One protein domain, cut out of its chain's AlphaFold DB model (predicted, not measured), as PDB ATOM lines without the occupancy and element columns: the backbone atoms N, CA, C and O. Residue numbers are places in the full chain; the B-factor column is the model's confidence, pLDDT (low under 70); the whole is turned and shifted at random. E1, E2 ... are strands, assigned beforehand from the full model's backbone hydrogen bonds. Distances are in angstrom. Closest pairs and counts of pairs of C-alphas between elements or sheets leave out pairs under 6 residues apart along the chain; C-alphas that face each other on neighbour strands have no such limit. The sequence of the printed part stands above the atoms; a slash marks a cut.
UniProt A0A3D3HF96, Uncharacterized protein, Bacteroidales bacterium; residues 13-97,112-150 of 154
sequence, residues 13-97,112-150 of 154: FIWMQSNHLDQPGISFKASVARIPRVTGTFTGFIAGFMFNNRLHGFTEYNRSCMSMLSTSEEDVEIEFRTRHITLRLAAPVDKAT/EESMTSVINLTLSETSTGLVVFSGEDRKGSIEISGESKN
ATOM      1  N   PHE A  13     -72.058 338.657 775.802       87.50
ATOM      2  CA  PHE A  13     -73.299 339.329 775.428       87.50
ATOM      3  C   PHE A  13     -74.513 338.400 775.519       87.50
ATOM      4  O   PHE A  13     -74.390 337.183 775.409       87.50
ATOM      5  N   ILE A  14     -75.681 339.007 775.718       88.19
ATOM      6  CA  ILE A  14     -76.997 338.394 775.574       88.19
ATOM      7  C   ILE A  14     -77.783 339.262 774.599       88.19
ATOM      8  O   ILE A  14     -77.877 340.481 774.779       88.19
ATOM      9  N   TRP A  15     -78.349 338.650 773.572       89.50
ATOM     10  CA  TRP A  15     -79.248 339.295 772.628       89.50
ATOM     11  C   TRP A  15     -80.571 338.544 772.592       89.50
ATOM     12  O   TRP A  15     -80.588 337.320 772.603       89.50
ATOM     13  N   MET A  16     -81.681 339.279 772.591       90.19
ATOM     14  CA  MET A  16     -83.025 338.713 772.553       90.19
ATOM     15  C   MET A  16     -83.920 339.527 771.624       90.19
ATOM     16  O   MET A  16     -83.873 340.761 771.634       90.19
ATOM     17  N   GLN A  17     -84.785 338.851 770.876       90.62
ATOM     18  CA  GLN A  17     -85.796 339.493 770.042       90.62
ATOM     19  C   GLN A  17     -87.084 338.671 769.993       90.62
ATOM     20  O   GLN A  17     -87.054 337.445 769.947       90.62
ATOM     21  N   SER A  18     -88.218 339.366 769.954       87.94
ATOM     22  CA  SER A  18     -89.543 338.779 769.776       87.94
ATOM     23  C   SER A  18     -90.424 339.720 768.947       87.94
ATOM     24  O   SER A  18     -90.478 340.922 769.200       87.94
ATOM     25  N   ASN A  19     -91.099 339.172 767.937       85.75
ATOM     26  CA  ASN A  19     -92.005 339.912 767.042       85.75
ATOM     27  C   ASN A  19     -93.366 339.219 766.876       85.75
ATOM     28  O   ASN A  19     -94.211 339.701 766.123       85.75
ATOM     29  N   HIS A  20     -93.566 338.069 767.522       78.19
ATOM     30  CA  HIS A  20     -94.750 337.230 767.367       78.19
ATOM     31  C   HIS A  20     -95.489 337.053 768.692       78.19
ATOM     32  O   HIS A  20     -96.078 336.006 768.944       78.19
ATOM     33  N   LEU A  21     -95.476 338.099 769.521       78.56
ATOM     34  CA  LEU A  21     -96.342 338.185 770.692       78.56
ATOM     35  C   LEU A  21     -97.805 338.136 770.249       78.56
ATOM     36  O   LEU A  21     -98.126 338.534 769.128       78.56
ATOM     37  N   ASP A  22     -98.678 337.665 771.140       73.50
ATOM     38  CA  ASP A  22    -100.075 337.275 770.882       73.50
ATOM     39  C   ASP A  22    -100.953 338.303 770.134       73.50
ATOM     40  O   ASP A  22    -102.074 337.989 769.727       73.50
ATOM     41  N   GLN A  23    -100.479 339.539 769.941       75.94
ATOM     42  CA  GLN A  23    -101.172 340.597 769.219       75.94
ATOM     43  C   GLN A  23    -100.241 341.310 768.218       75.94
ATOM     44  O   GLN A  23     -99.089 341.615 768.542       75.94
ATOM     45  N   PRO A  24    -100.741 341.662 767.017       79.81
ATOM     46  CA  PRO A  24    -100.010 342.503 766.073       79.81
ATOM     47  C   PRO A  24     -99.619 343.860 766.673       79.81
ATOM     48  O   PRO A  24    -100.368 344.453 767.446       79.81
ATOM     49  N   GLY A  25     -98.465 344.389 766.259       84.56
ATOM     50  CA  GLY A  25     -97.975 345.692 766.726       84.56
ATOM     51  C   GLY A  25     -97.242 345.651 768.068       84.56
ATOM     52  O   GLY A  25     -96.888 346.710 768.588       84.56
ATOM     53  N   ILE A  26     -96.988 344.452 768.602       91.69
ATOM     54  CA  ILE A  26     -96.147 344.237 769.776       91.69
ATOM     55  C   ILE A  26     -94.814 343.633 769.333       91.69
ATOM     56  O   ILE A  26     -94.778 342.640 768.608       91.69
ATOM     57  N   SER A  27     -93.712 344.243 769.759       92.25
ATOM     58  CA  SER A  27     -92.373 343.722 769.498       92.25
ATOM     59  C   SER A  27     -91.415 344.057 770.627       92.25
ATOM     60  O   SER A  27     -91.586 345.028 771.365       92.25
ATOM     61  N   PHE A  28     -90.389 343.234 770.759       93.31
ATOM     62  CA  PHE A  28     -89.389 343.337 771.796       93.31
ATOM     63  C   PHE A  28     -87.997 343.088 771.223       93.31
ATOM     64  O   PHE A  28     -87.787 342.204 770.391       93.31
ATOM     65  N   LYS A  29     -87.031 343.853 771.722       94.31
ATOM     66  CA  LYS A  29     -85.608 343.618 771.510       94.31
ATOM     67  C   LYS A  29     -84.842 343.980 772.772       94.31
ATOM     68  O   LYS A  29     -85.104 345.034 773.353       94.31
ATOM     69  N   ALA A  30     -83.845 343.181 773.132       93.88
ATOM     70  CA  ALA A  30     -82.837 343.544 774.117       93.88
ATOM     71  C   ALA A  30     -81.441 343.101 773.692       93.88
ATOM     72  O   ALA A  30     -81.254 342.095 773.016       93.88
ATOM     73  N   SER A  31     -80.452 343.872 774.121       92.31
ATOM     74  CA  SER A  31     -79.044 343.529 774.050       92.31
ATOM     75  C   SER A  31     -78.375 343.957 775.347       92.31
ATOM     76  O   SER A  31     -78.547 345.097 775.782       92.31
ATOM     77  N   VAL A  32     -77.632 343.041 775.959       91.69
ATOM     78  CA  VAL A  32     -76.806 343.253 777.149       91.69
ATOM     79  C   VAL A  32     -75.399 342.803 776.792       91.69
ATOM     80  O   VAL A  32     -75.224 341.685 776.326       91.69
ATOM     81  N   ALA A  33     -74.389 343.647 776.975       90.19
ATOM     82  CA  ALA A  33     -73.029 343.326 776.555       90.19
ATOM     83  C   ALA A  33     -71.980 343.888 777.511       90.19
ATOM     84  O   ALA A  33     -72.113 344.998 778.033       90.19
ATOM     85  N   ARG A  34     -70.889 343.140 777.695       87.50
ATOM     86  CA  ARG A  34     -69.713 343.606 778.425       87.50
ATOM     87  C   ARG A  34     -68.800 344.365 777.478       87.50
ATOM     88  O   ARG A  34     -68.086 343.776 776.670       87.50
ATOM     89  N   ILE A  35     -68.828 345.686 777.587       84.56
ATOM     90  CA  ILE A  35     -68.162 346.590 776.657       84.56
ATOM     91  C   ILE A  35     -66.818 347.039 777.260       84.56
ATOM     92  O   ILE A  35     -66.786 347.562 778.386       84.56
ATOM     93  N   PRO A  36     -65.698 346.868 776.531       78.19
ATOM     94  CA  PRO A  36     -64.412 347.410 776.941       78.19
ATOM     95  C   PRO A  36     -64.387 348.937 776.789       78.19
ATOM     96  O   PRO A  36     -64.851 349.503 775.801       78.19
ATOM     97  N   ARG A  37     -63.822 349.621 777.783       76.50
ATOM     98  CA  ARG A  37     -63.465 351.046 777.756       76.50
ATOM     99  C   ARG A  37     -61.980 351.183 778.108       76.50
ATOM    100  O   ARG A  37     -61.367 350.265 778.637       76.50
ATOM    101  N   VAL A  38     -61.405 352.358 777.855       74.75
ATOM    102  CA  VAL A  38     -59.962 352.631 778.027       74.75
ATOM    103  C   VAL A  38     -59.424 352.254 779.418       74.75
ATOM    104  O   VAL A  38     -58.283 351.825 779.534       74.75
ATOM    105  N   THR A  39     -60.232 352.383 780.472       79.38
ATOM    106  CA  THR A  39     -59.818 352.146 781.868       79.38
ATOM    107  C   THR A  39     -60.556 350.989 782.553       79.38
ATOM    108  O   THR A  39     -60.524 350.879 783.777       79.38
ATOM    109  N   GLY A  40     -61.233 350.116 781.799       80.88
ATOM    110  CA  GLY A  40     -61.924 348.959 782.369       80.88
ATOM    111  C   GLY A  40     -63.038 348.413 781.482       80.88
ATOM    112  O   GLY A  40     -63.058 348.620 780.276       80.88
ATOM    113  N   THR A  41     -64.002 347.724 782.085       82.56
ATOM    114  CA  THR A  41     -65.181 347.196 781.383       82.56
ATOM    115  C   THR A  41     -66.449 347.605 782.111       82.56
ATOM    116  O   THR A  41     -66.457 347.631 783.344       82.56
ATOM    117  N   PHE A  42     -67.525 347.842 781.371       85.00
ATOM    118  CA  PHE A  42     -68.861 348.021 781.938       85.00
ATOM    119  C   PHE A  42     -69.859 347.109 781.222       85.00
ATOM    120  O   PHE A  42     -69.626 346.720 780.079       85.00
ATOM    121  N   THR A  43     -70.954 346.767 781.896       89.31
ATOM    122  CA  THR A  43     -72.069 346.053 781.272       89.31
ATOM    123  C   THR A  43     -73.074 347.071 780.776       89.31
ATOM    124  O   THR A  43     -73.753 347.682 781.593       89.31
ATOM    125  N   GLY A  44     -73.151 347.250 779.459       89.75
ATOM    126  CA  GLY A  44     -74.144 348.103 778.819       89.75
ATOM    127  C   GLY A  44     -75.381 347.318 778.412       89.75
ATOM    128  O   GLY A  44     -75.290 346.129 778.107       89.75
ATOM    129  N   PHE A  45     -76.528 347.992 778.363       92.75
ATOM    130  CA  PHE A  45     -77.753 347.406 777.832       92.75
ATOM    131  C   PHE A  45     -78.594 348.407 777.037       92.75
ATOM    132  O   PHE A  45     -78.613 349.613 777.311       92.75
ATOM    133  N   ILE A  46     -79.315 347.873 776.055       93.88
ATOM    134  CA  ILE A  46     -80.333 348.563 775.269       93.88
ATOM    135  C   ILE A  46     -81.492 347.591 775.089       93.88
ATOM    136  O   ILE A  46     -81.320 346.526 774.502       93.88
ATOM    137  N   ALA A  47     -82.675 347.970 775.552       95.56
ATOM    138  CA  ALA A  47     -83.902 347.233 775.321       95.56
ATOM    139  C   ALA A  47     -85.038 348.165 774.895       95.56
ATOM    140  O   ALA A  47     -85.091 349.343 775.256       95.56
ATOM    141  N   GLY A  48     -85.950 347.632 774.095       94.94
ATOM    142  CA  GLY A  48     -87.121 348.332 773.600       94.94
ATOM    143  C   GLY A  48     -88.301 347.381 773.528       94.94
ATOM    144  O   GLY A  48     -88.179 346.282 772.991       94.94
ATOM    145  N   PHE A  49     -89.433 347.819 774.067       95.19
ATOM    146  CA  PHE A  49     -90.698 347.103 774.003       95.19
ATOM    147  C   PHE A  49     -91.757 347.999 773.359       95.19
ATOM    148  O   PHE A  49     -92.097 349.052 773.898       95.19
ATOM    149  N   MET A  50     -92.230 347.625 772.174       94.75
ATOM    150  CA  MET A  50     -93.322 348.293 771.478       94.75
ATOM    151  C   MET A  50     -94.642 347.695 771.956       94.75
ATOM    152  O   MET A  50     -94.871 346.504 771.782       94.75
ATOM    153  N   PHE A  51     -95.504 348.514 772.548       92.88
ATOM    154  CA  PHE A  51     -96.825 348.101 773.016       92.88
ATOM    155  C   PHE A  51     -97.787 349.285 772.967       92.88
ATOM    156  O   PHE A  51     -97.394 350.411 773.269       92.88
ATOM    157  N   ASN A  52     -99.041 349.062 772.560       90.56
ATOM    158  CA  ASN A  52    -100.047 350.122 772.396       90.56
ATOM    159  C   ASN A  52     -99.533 351.333 771.593       90.56
ATOM    160  O   ASN A  52     -99.758 352.486 771.961       90.56
ATOM    161  N   ASN A  53     -98.814 351.062 770.498       90.50
ATOM    162  CA  ASN A  53     -98.236 352.082 769.620       90.50
ATOM    163  C   ASN A  53     -97.249 353.037 770.332       90.50
ATOM    164  O   ASN A  53     -97.035 354.171 769.899       90.50
ATOM    165  N   ARG A  54     -96.654 352.581 771.442       92.69
ATOM    166  CA  ARG A  54     -95.671 353.304 772.246       92.69
ATOM    167  C   ARG A  54     -94.415 352.460 772.431       92.69
ATOM    168  O   ARG A  54     -94.476 351.306 772.845       92.69
ATOM    169  N   LEU A  55     -93.257 353.079 772.199       93.69
ATOM    170  CA  LEU A  55     -91.967 352.484 772.529       93.69
ATOM    171  C   LEU A  55     -91.631 352.722 774.007       93.69
ATOM    172  O   LEU A  55     -91.397 353.852 774.441       93.69
ATOM    173  N   HIS A  56     -91.562 351.639 774.766       93.75
ATOM    174  CA  HIS A  56     -91.010 351.589 776.110       93.75
ATOM    175  C   HIS A  56     -89.512 351.277 776.003       93.75
ATOM    176  O   HIS A  56     -89.114 350.126 775.843       93.75
ATOM    177  N   GLY A  57     -88.683 352.323 776.007       93.44
ATOM    178  CA  GLY A  57     -87.229 352.199 775.891       93.44
ATOM    179  C   GLY A  57     -86.535 352.059 777.245       93.44
ATOM    180  O   GLY A  57     -86.837 352.805 778.179       93.44
ATOM    181  N   PHE A  58     -85.550 351.171 777.318       94.00
ATOM    182  CA  PHE A  58     -84.697 350.940 778.479       94.00
ATOM    183  C   PHE A  58     -83.237 350.993 778.037       94.00
ATOM    184  O   PHE A  58     -82.773 350.154 777.273       94.00
ATOM    185  N   THR A  59     -82.504 352.004 778.479       89.00
ATOM    186  CA  THR A  59     -81.109 352.219 778.077       89.00
ATOM    187  C   THR A  59     -80.311 352.755 779.255       89.00
ATOM    188  O   THR A  59     -80.871 353.386 780.152       89.00
ATOM    189  N   GLU A  60     -78.990 352.609 779.230       81.12
ATOM    190  CA  GLU A  60     -78.148 353.283 780.227       81.12
ATOM    191  C   GLU A  60     -78.320 354.815 780.213       81.12
ATOM    192  O   GLU A  60     -78.252 355.471 781.252       81.12
ATOM    193  N   TYR A  61     -78.597 355.407 779.046       78.69
ATOM    194  CA  TYR A  61     -78.672 356.863 778.881       78.69
ATOM    195  C   TYR A  61     -79.994 357.477 779.363       78.69
ATOM    196  O   TYR A  61     -80.032 358.664 779.684       78.69
ATOM    197  N   ASN A  62     -81.079 356.697 779.456       81.75
ATOM    198  CA  ASN A  62     -82.385 357.182 779.925       81.75
ATOM    199  C   ASN A  62     -82.646 356.897 781.415       81.75
ATOM    200  O   ASN A  62     -83.799 356.886 781.847       81.75
ATOM    201  N   ARG A  63     -81.579 356.695 782.207       81.44
ATOM    202  CA  ARG A  63     -81.634 356.360 783.645       81.44
ATOM    203  C   ARG A  63     -82.441 355.094 783.948       81.44
ATOM    204  O   ARG A  63     -82.967 354.954 785.053       81.44
ATOM    205  N   SER A  64     -82.553 354.187 782.979       90.69
ATOM    206  CA  SER A  64     -82.999 352.833 783.284       90.69
ATOM    207  C   SER A  64     -81.887 352.099 784.019       90.69
ATOM    208  O   SER A  64     -80.709 352.415 783.851       90.69
ATOM    209  N   CYS A  65     -82.247 351.088 784.793       91.50
ATOM    210  CA  CYS A  65     -81.301 350.103 785.288       91.50
ATOM    211  C   CYS A  65     -81.720 348.707 784.834       91.50
ATOM    212  O   CYS A  65     -82.905 348.427 784.663       91.50
ATOM    213  N   MET A  66     -80.738 347.836 784.640       93.94
ATOM    214  CA  MET A  66     -80.966 346.400 784.616       93.94
ATOM    215  C   MET A  66     -80.885 345.936 786.067       93.94
ATOM    216  O   MET A  66     -79.803 345.908 786.645       93.94
ATOM    217  N   SER A  67     -82.027 345.702 786.703       92.12
ATOM    218  CA  SER A  67     -82.109 345.380 788.133       92.12
ATOM    219  C   SER A  67     -81.905 343.898 788.422       92.12
ATOM    220  O   SER A  67     -81.619 343.544 789.564       92.12
ATOM    221  N   MET A  68     -82.034 343.045 787.407       92.38
ATOM    222  CA  MET A  68     -81.804 341.611 787.515       92.38
ATOM    223  C   MET A  68     -81.277 341.068 786.191       92.38
ATOM    224  O   MET A  68     -81.766 341.437 785.124       92.38
ATOM    225  N   LEU A  69     -80.294 340.180 786.287       91.50
ATOM    226  CA  LEU A  69     -79.907 339.269 785.223       91.50
ATOM    227  C   LEU A  69     -79.534 337.941 785.877       91.50
ATOM    228  O   LEU A  69     -78.618 337.900 786.702       91.50
ATOM    229  N   SER A  70     -80.237 336.882 785.503       87.81
ATOM    230  CA  SER A  70     -79.949 335.512 785.903       87.81
ATOM    231  C   SER A  70     -79.852 334.655 784.653       87.81
ATOM    232  O   SER A  70     -80.707 334.733 783.775       87.81
ATOM    233  N   THR A  71     -78.804 333.850 784.560       82.31
ATOM    234  CA  THR A  71     -78.641 332.870 783.485       82.31
ATOM    235  C   THR A  71     -78.300 331.531 784.107       82.31
ATOM    236  O   THR A  71     -77.351 331.442 784.894       82.31
ATOM    237  N   SER A  72     -79.044 330.502 783.739       78.94
ATOM    238  CA  SER A  72     -78.834 329.120 784.152       78.94
ATOM    239  C   SER A  72     -78.885 328.200 782.931       78.94
ATOM    240  O   SER A  72     -79.129 328.657 781.819       78.94
ATOM    241  N   GLU A  73     -78.662 326.902 783.136       72.69
ATOM    242  CA  GLU A  73     -78.854 325.901 782.077       72.69
ATOM    243  C   GLU A  73     -80.334 325.724 781.686       72.69
ATOM    244  O   GLU A  73     -80.620 325.097 780.671       72.69
ATOM    245  N   GLU A  74     -81.267 326.244 782.491       76.81
ATOM    246  CA  GLU A  74     -82.710 326.017 782.340       76.81
ATOM    247  C   GLU A  74     -83.482 327.286 781.962       76.81
ATOM    248  O   GLU A  74     -84.557 327.192 781.378       76.81
ATOM    249  N   ASP A  75     -82.958 328.470 782.281       82.25
ATOM    250  CA  ASP A  75     -83.667 329.738 782.086       82.25
ATOM    251  C   ASP A  75     -82.721 330.946 782.037       82.25
ATOM    252  O   ASP A  75     -81.653 330.963 782.671       82.25
ATOM    253  N   VAL A  76     -83.163 331.978 781.320       87.31
ATOM    254  CA  VAL A  76     -82.595 333.325 781.301       87.31
ATOM    255  C   VAL A  76     -83.655 334.321 781.738       87.31
ATOM    256  O   VAL A  76     -84.654 334.533 781.053       87.31
ATOM    257  N   GLU A  77     -83.380 335.021 782.834       92.12
ATOM    258  CA  GLU A  77     -84.243 336.077 783.346       92.12
ATOM    259  C   GLU A  77     -83.544 337.433 783.313       92.12
ATOM    260  O   GLU A  77     -82.410 337.583 783.777       92.12
ATOM    261  N   ILE A  78     -84.244 338.450 782.813       94.31
ATOM    262  CA  ILE A  78     -83.750 339.830 782.769       94.31
ATOM    263  C   ILE A  78     -84.844 340.775 783.258       94.31
ATOM    264  O   ILE A  78     -85.998 340.680 782.844       94.31
ATOM    265  N   GLU A  79     -84.482 341.732 784.108       96.56
ATOM    266  CA  GLU A  79     -85.374 342.815 784.511       96.56
ATOM    267  C   GLU A  79     -84.762 344.174 784.169       96.56
ATOM    268  O   GLU A  79     -83.692 344.536 784.665       96.56
ATOM    269  N   PHE A  80     -85.481 344.952 783.360       95.94
ATOM    270  CA  PHE A  80     -85.188 346.355 783.103       95.94
ATOM    271  C   PHE A  80     -86.185 347.237 783.840       95.94
ATOM    272  O   PHE A  80     -87.397 347.038 783.770       95.94
ATOM    273  N   ARG A  81     -85.692 348.265 784.521       95.25
ATOM    274  CA  ARG A  81     -86.508 349.135 785.358       95.25
ATOM    275  C   ARG A  81     -86.246 350.597 785.056       95.25
ATOM    276  O   ARG A  81     -85.112 351.043 784.921       95.25
ATOM    277  N   THR A  82     -87.327 351.361 785.022       93.56
ATOM    278  CA  THR A  82     -87.326 352.824 785.087       93.56
ATOM    279  C   THR A  82     -88.073 353.275 786.340       93.56
ATOM    280  O   THR A  82     -88.666 352.466 787.059       93.56
ATOM    281  N   ARG A  83     -88.141 354.590 786.570       91.81
ATOM    282  CA  ARG A  83     -88.990 355.164 787.625       91.81
ATOM    283  C   ARG A  83     -90.471 354.767 787.502       91.81
ATOM    284  O   ARG A  83     -91.149 354.709 788.521       91.81
ATOM    285  N   HIS A  84     -90.975 354.545 786.288       93.19
ATOM    286  CA  HIS A  84     -92.415 354.398 786.034       93.19
ATOM    287  C   HIS A  84     -92.827 352.984 785.640       93.19
ATOM    288  O   HIS A  84     -93.915 352.550 785.999       93.19
ATOM    289  N   ILE A  85     -91.971 352.279 784.907       95.50
ATOM    290  CA  ILE A  85     -92.254 350.953 784.356       95.50
ATOM    291  C   ILE A  85     -91.109 349.977 784.618       95.50
ATOM    292  O   ILE A  85     -89.936 350.365 784.578       95.50
ATOM    293  N   THR A  86     -91.473 348.717 784.829       97.19
ATOM    294  CA  THR A  86     -90.583 347.562 784.939       97.19
ATOM    295  C   THR A  86     -90.940 346.568 783.841       97.19
ATOM    296  O   THR A  86     -92.110 346.240 783.662       97.19
ATOM    297  N   LEU A  87     -89.939 346.113 783.096       97.06
ATOM    298  CA  LEU A  87     -90.049 345.077 782.080       97.06
ATOM    299  C   LEU A  87     -89.286 343.843 782.557       97.06
ATOM    300  O   LEU A  87     -88.076 343.914 782.768       97.06
ATOM    301  N   ARG A  88     -89.996 342.729 782.713       96.56
ATOM    302  CA  ARG A  88     -89.437 341.414 783.030       96.56
ATOM    303  C   ARG A  88     -89.470 340.512 781.812       96.56
ATOM    304  O   ARG A  88     -90.439 340.523 781.053       96.56
ATOM    305  N   LEU A  89     -88.406 339.739 781.687       93.19
ATOM    306  CA  LEU A  89     -88.151 338.765 780.644       93.19
ATOM    307  C   LEU A  89     -87.805 337.447 781.316       93.19
ATOM    308  O   LEU A  89     -86.960 337.448 782.210       93.19
ATOM    309  N   ALA A  90     -88.424 336.363 780.869       91.25
ATOM    310  CA  ALA A  90     -88.031 335.003 781.220       91.25
ATOM    311  C   ALA A  90     -88.037 334.158 779.948       91.25
ATOM    312  O   ALA A  90     -89.014 334.179 779.193       91.25
ATOM    313  N   ALA A  91     -86.942 333.465 779.682       87.88
ATOM    314  CA  ALA A  91     -86.763 332.669 778.485       87.88
ATOM    315  C   ALA A  91     -86.228 331.291 778.875       87.88
ATOM    316  O   ALA A  91     -85.006 331.132 778.992       87.88
ATOM    317  N   PRO A  92     -87.119 330.296 779.058       81.19
ATOM    318  CA  PRO A  92     -86.683 328.955 779.388       81.19
ATOM    319  C   PRO A  92     -85.793 328.425 778.265       81.19
ATOM    320  O   PRO A  92     -86.116 328.502 777.073       81.19
ATOM    321  N   VAL A  93     -84.651 327.884 778.662       69.62
ATOM    322  CA  VAL A  93     -83.714 327.209 777.776       69.62
ATOM    323  C   VAL A  93     -84.199 325.771 777.653       69.62
ATOM    324  O   VAL A  93     -83.961 324.926 778.516       69.62
ATOM    325  N   ASP A  94     -84.958 325.495 776.595       57.59
ATOM    326  CA  ASP A  94     -85.511 324.163 776.387       57.59
ATOM    327  C   ASP A  94     -84.380 323.173 776.048       57.59
ATOM    328  O   ASP A  94     -83.615 323.381 775.100       57.59
ATOM    329  N   LYS A  95     -84.271 322.066 776.800       47.12
ATOM    330  CA  LYS A  95     -83.221 321.039 776.605       47.12
ATOM    331  C   LYS A  95     -83.215 320.476 775.180       47.12
ATOM    332  O   LYS A  95     -82.166 320.058 774.693       47.12
ATOM    333  N   ALA A  96     -84.373 320.459 774.518       38.66
ATOM    334  CA  ALA A  96     -84.534 319.969 773.149       38.66
ATOM    335  C   ALA A  96     -83.975 320.933 772.082       38.66
ATOM    336  O   ALA A  96     -83.595 320.484 771.001       38.66
ATOM    337  N   THR A  97     -83.867 322.228 772.399       41.84
ATOM    338  CA  THR A  97     -83.275 323.267 771.535       41.84
ATOM    339  C   THR A  97     -81.768 323.413 771.771       41.84
ATOM    340  O   THR A  97     -81.126 324.324 771.263       41.84
ATOM    341  N   GLU A 112     -73.923 330.146 772.284       57.88
ATOM    342  CA  GLU A 112     -75.133 329.339 772.379       57.88
ATOM    343  C   GLU A 112     -76.252 330.127 771.685       57.88
ATOM    344  O   GLU A 112     -76.836 331.054 772.247       57.88
ATOM    345  N   GLU A 113     -76.479 329.814 770.406       48.59
ATOM    346  CA  GLU A 113     -77.576 330.366 769.608       48.59
ATOM    347  C   GLU A 113     -78.798 329.450 769.738       48.59
ATOM    348  O   GLU A 113     -78.743 328.280 769.356       48.59
ATOM    349  N   SER A 114     -79.915 329.969 770.254       53.59
ATOM    350  CA  SER A 114     -81.206 329.277 770.226       53.59
ATOM    351  C   SER A 114     -82.184 330.067 769.361       53.59
ATOM    352  O   SER A 114     -82.653 331.152 769.719       53.59
ATOM    353  N   MET A 115     -82.504 329.509 768.190       51.66
ATOM    354  CA  MET A 115     -83.461 330.093 767.240       51.66
ATOM    355  C   MET A 115     -84.931 329.790 767.579       51.66
ATOM    356  O   MET A 115     -85.824 330.316 766.917       51.66
ATOM    357  N   THR A 116     -85.204 328.964 768.593       52.31
ATOM    358  CA  THR A 116     -86.570 328.665 769.052       52.31
ATOM    359  C   THR A 116     -86.628 328.693 770.571       52.31
ATOM    360  O   THR A 116     -86.629 327.649 771.224       52.31
ATOM    361  N   SER A 117     -86.665 329.900 771.133       66.25
ATOM    362  CA  SER A 117     -86.869 330.097 772.566       66.25
ATOM    363  C   SER A 117     -88.218 330.751 772.822       66.25
ATOM    364  O   SER A 117     -88.607 331.716 772.160       66.25
ATOM    365  N   VAL A 118     -88.933 330.203 773.801       85.12
ATOM    366  CA  VAL A 118     -90.085 330.877 774.392       85.12
ATOM    367  C   VAL A 118     -89.565 332.120 775.110       85.12
ATOM    368  O   VAL A 118     -88.601 332.029 775.862       85.12
ATOM    369  N   ILE A 119     -90.174 333.279 774.873       88.94
ATOM    370  CA  ILE A 119     -89.887 334.518 775.599       88.94
ATOM    371  C   ILE A 119     -91.177 334.968 776.272       88.94
ATOM    372  O   ILE A 119     -92.142 335.345 775.608       88.94
ATOM    373  N   ASN A 120     -91.171 334.956 777.597       92.19
ATOM    374  CA  ASN A 120     -92.215 335.531 778.426       92.19
ATOM    375  C   ASN A 120     -91.868 336.981 778.744       92.19
ATOM    376  O   ASN A 120     -90.754 337.295 779.166       92.19
ATOM    377  N   LEU A 121     -92.842 337.863 778.554       93.88
ATOM    378  CA  LEU A 121     -92.715 339.301 778.725       93.88
ATOM    379  C   LEU A 121     -93.771 339.793 779.701       93.88
ATOM    380  O   LEU A 121     -94.958 339.536 779.523       93.88
ATOM    381  N   THR A 122     -93.360 340.553 780.710       96.25
ATOM    382  CA  THR A 122     -94.288 341.240 781.615       96.25
ATOM    383  C   THR A 122     -93.877 342.693 781.777       96.25
ATOM    384  O   THR A 122     -92.766 342.987 782.213       96.25
ATOM    385  N   LEU A 123     -94.789 343.611 781.459       96.31
ATOM    386  CA  LEU A 123     -94.645 345.036 781.734       96.31
ATOM    387  C   LEU A 123     -95.528 345.400 782.925       96.31
ATOM    388  O   LEU A 123     -96.730 345.138 782.906       96.31
ATOM    389  N   SER A 124     -94.962 346.054 783.931       97.44
ATOM    390  CA  SER A 124     -95.695 346.534 785.099       97.44
ATOM    391  C   SER A 124     -95.321 347.962 785.475       97.44
ATOM    392  O   SER A 124     -94.264 348.473 785.102       97.44
ATOM    393  N   GLU A 125     -96.193 348.631 786.220       96.44
ATOM    394  CA  GLU A 125     -95.873 349.904 786.859       96.44
ATOM    395  C   GLU A 125     -94.882 349.693 788.009       96.44
ATOM    396  O   GLU A 125     -95.139 348.917 788.929       96.44
ATOM    397  N   THR A 126     -93.768 350.429 788.018       94.06
ATOM    398  CA  THR A 126     -92.724 350.264 789.046       94.06
ATOM    399  C   THR A 126     -93.228 350.585 790.456       94.06
ATOM    400  O   THR A 126     -92.792 349.966 791.419       94.06
ATOM    401  N   SER A 127     -94.128 351.563 790.600       94.88
ATOM    402  CA  SER A 127     -94.604 352.024 791.910       94.88
ATOM    403  C   SER A 127     -95.647 351.114 792.551       94.88
ATOM    404  O   SER A 127     -95.701 351.030 793.773       94.88
ATOM    405  N   THR A 128     -96.502 350.484 791.744       96.06
ATOM    406  CA  THR A 128     -97.666 349.718 792.222       96.06
ATOM    407  C   THR A 128     -97.509 348.217 791.992       96.06
ATOM    408  O   THR A 128     -98.195 347.428 792.635       96.06
ATOM    409  N   GLY A 129     -96.627 347.810 791.073       94.81
ATOM    410  CA  GLY A 129     -96.533 346.436 790.588       94.81
ATOM    411  C   GLY A 129     -97.684 346.029 789.666       94.81
ATOM    412  O   GLY A 129     -97.744 344.868 789.267       94.81
ATOM    413  N   LEU A 130     -98.590 346.951 789.309       96.75
ATOM    414  CA  LEU A 130     -99.728 346.655 788.444       96.75
ATOM    415  C   LEU A 130     -99.236 346.199 787.069       96.75
ATOM    416  O   LEU A 130     -98.509 346.929 786.396       96.75
ATOM    417  N   VAL A 131     -99.644 345.001 786.650       96.88
ATOM    418  CA  VAL A 131     -99.305 344.452 785.335       96.88
ATOM    419  C   VAL A 131    -100.104 345.186 784.261       96.88
ATOM    420  O   VAL A 131    -101.331 345.165 784.253       96.88
ATOM    421  N   VAL A 132     -99.379 345.829 783.352       94.56
ATOM    422  CA  VAL A 132     -99.911 346.558 782.195       94.56
ATOM    423  C   VAL A 132     -99.959 345.652 780.965       94.56
ATOM    424  O   VAL A 132    -100.824 345.812 780.106       94.56
ATOM    425  N   PHE A 133     -99.038 344.691 780.882       94.19
ATOM    426  CA  PHE A 133     -98.987 343.692 779.822       94.19
ATOM    427  C   PHE A 133     -98.339 342.400 780.327       94.19
ATOM    428  O   PHE A 133     -97.369 342.454 781.082       94.19
ATOM    429  N   SER A 134     -98.843 341.258 779.862       94.25
ATOM    430  CA  SER A 134     -98.196 339.953 779.976       94.25
ATOM    431  C   SER A 134     -98.443 339.170 778.690       94.25
ATOM    432  O   SER A 134     -99.575 339.163 778.204       94.25
ATOM    433  N   GLY A 135     -97.407 338.549 778.135       91.25
ATOM    434  CA  GLY A 135     -97.511 337.773 776.903       91.25
ATOM    435  C   GLY A 135     -96.341 336.819 776.706       91.25
ATOM    436  O   GLY A 135     -95.280 336.985 777.312       91.25
ATOM    437  N   GLU A 136     -96.556 335.834 775.844       90.25
ATOM    438  CA  GLU A 136     -95.587 334.797 775.492       90.25
ATOM    439  C   GLU A 136     -95.324 334.839 773.979       90.25
ATOM    440  O   GLU A 136     -96.250 334.980 773.182       90.25
ATOM    441  N   ASP A 137     -94.064 334.711 773.565       86.50
ATOM    442  CA  ASP A 137     -93.697 334.463 772.169       86.50
ATOM    443  C   ASP A 137     -92.941 333.141 772.064       86.50
ATOM    444  O   ASP A 137     -91.875 332.980 772.648       86.50
ATOM    445  N   ARG A 138     -93.472 332.198 771.284       85.19
ATOM    446  CA  ARG A 138     -92.850 330.882 771.029       85.19
ATOM    447  C   ARG A 138     -91.899 330.869 769.832       85.19
ATOM    448  O   ARG A 138     -91.389 329.816 769.457       85.19
ATOM    449  N   LYS A 139     -91.707 332.017 769.190       83.06
ATOM    450  CA  LYS A 139     -90.810 332.253 768.054       83.06
ATOM    451  C   LYS A 139     -89.802 333.357 768.383       83.06
ATOM    452  O   LYS A 139     -89.356 334.079 767.490       83.06
ATOM    453  N   GLY A 140     -89.474 333.497 769.666       83.19
ATOM    454  CA  GLY A 140     -88.403 334.359 770.125       83.19
ATOM    455  C   GLY A 140     -87.033 333.818 769.719       83.19
ATOM    456  O   GLY A 140     -86.838 332.615 769.531       83.19
ATOM    457  N   SER A 141     -86.075 334.728 769.597       85.31
ATOM    458  CA  SER A 141     -84.671 334.413 769.344       85.31
ATOM    459  C   SER A 141     -83.836 334.891 770.520       85.31
ATOM    460  O   SER A 141     -84.039 336.012 770.996       85.31
ATOM    461  N   ILE A 142     -82.911 334.050 770.982       84.75
ATOM    462  CA  ILE A 142     -81.942 334.387 772.024       84.75
ATOM    463  C   ILE A 142     -80.548 333.913 771.614       84.75
ATOM    464  O   ILE A 142     -80.365 332.791 771.143       84.75
ATOM    465  N   GLU A 143     -79.564 334.776 771.820       84.12
ATOM    466  CA  GLU A 143     -78.152 334.474 771.621       84.12
ATOM    467  C   GLU A 143     -77.395 334.827 772.893       84.12
ATOM    468  O   GLU A 143     -77.536 335.934 773.425       84.12
ATOM    469  N   ILE A 144     -76.589 333.889 773.381       81.38
ATOM    470  CA  ILE A 144     -75.746 334.077 774.560       81.38
ATOM    471  C   ILE A 144     -74.319 333.721 774.172       81.38
ATOM    472  O   ILE A 144     -74.063 332.680 773.572       81.38
ATOM    473  N   SER A 145     -73.371 334.581 774.524       82.88
ATOM    474  CA  SER A 145     -71.955 334.332 774.271       82.88
ATOM    475  C   SER A 145     -71.095 334.800 775.430       82.88
ATOM    476  O   SER A 145     -71.387 335.810 776.077       82.88
ATOM    477  N   GLY A 146     -70.001 334.074 775.657       80.62
ATOM    478  CA  GLY A 146     -69.051 334.336 776.733       80.62
ATOM    479  C   GLY A 146     -69.600 333.987 778.119       80.62
ATOM    480  O   GLY A 146     -70.594 333.285 778.272       80.62
ATOM    481  N   GLU A 147     -68.929 334.471 779.164       82.12
ATOM    482  CA  GLU A 147     -69.337 334.223 780.551       82.12
ATOM    483  C   GLU A 147     -70.492 335.165 780.939       82.12
ATOM    484  O   GLU A 147     -70.263 336.281 781.405       82.12
ATOM    485  N   SER A 148     -71.744 334.737 780.780       77.75
ATOM    486  CA  SER A 148     -72.938 335.549 781.083       77.75
ATOM    487  C   SER A 148     -73.010 336.046 782.536       77.75
ATOM    488  O   SER A 148     -73.516 337.139 782.788       77.75
ATOM    489  N   LYS A 149     -72.417 335.324 783.498       79.88
ATOM    490  CA  LYS A 149     -72.276 335.771 784.902       79.88
ATOM    491  C   LYS A 149     -71.546 337.109 785.026       79.88
ATOM    492  O   LYS A 149     -71.807 337.890 785.936       79.88
ATOM    493  N   ASN A 150     -70.668 337.420 784.074       82.88
ATOM    494  CA  ASN A 150     -69.962 338.695 784.015       82.88
ATOM    495  C   ASN A 150     -70.855 339.869 783.579       82.88
ATOM    496  O   ASN A 150     -70.384 341.008 783.588       82.88
TER     497      ASN A 150
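AT A GLANCE: This is residues 13 to 97 and 112 to 150 of the 154 residues of an uncharacterized protein of Bacteroidales bacterium (UniProt A0A3D3HF96). One curled sheet of nine strands is folded back on itself into two leaves that face each other, E4 E3 E2 E1 and E8 E7 E6 E5, with their strands crossed. E9 is the hinge on one side; on the other, the link from E4 to E5 passes between the leaves without closing the sheet. The printed part has 124 residues, all-strand in class, with no named helix and E1 to E9 in chain order. The antiparallel sheet runs E4 E3 E2 E1 E9 E8 E7 E6 E5; the whole is compact, radius of gyration of the C-alphas 14.2 A, spans 41 by 38 by 22 A.

IN THESE COORDINATES: Find C-alpha 13 at (-73.299, 339.329, 775.428), where E1, residues 13 to 18, begins. Next come E2, 27 to 37, 30.9 A long, and E3, 40 to 51, 36.1 A, then E4, 54 to 59, E5, 65 to 71, E6, 75 to 81, and E7, 85 to 92. After the cut look for E8, 112 to 125, 32.6 A, and E9, 131 to 146, 33.0 A, ending at C-alpha 146, (-69.051, 334.336, 776.733).

HOW THE PARTS SIT: E1 to E4 form a meander, each strand the antiparallel neighbour of the one before; between E2 and E3, N 31 and O 46 are within hydrogen-bond range at 2.8 A. E5 to E7 form another, with N 79 and O 68 at 2.9 A. E8 bends by 85 degrees at residue 115 and E9 by 85 degrees at 138; between them see N 121 and O 135, 2.9 A. E9 and E1 have N 15 and O 143 at 2.8 A. Across the leaves, the closest C-alphas of E4 and E6, Phe 58 and Phe 80, are 6.5 A apart.

THE WHOLE: The farthest C-alphas, Gln 23 and Thr 39, are 44.8 A apart. Residues 98 to 111 are not printed; C-alphas 97 and 112 stand 10.2 A apart. No link printed whole is long. Confidence is under 70 at residues 93 to 97 and 112 to 117.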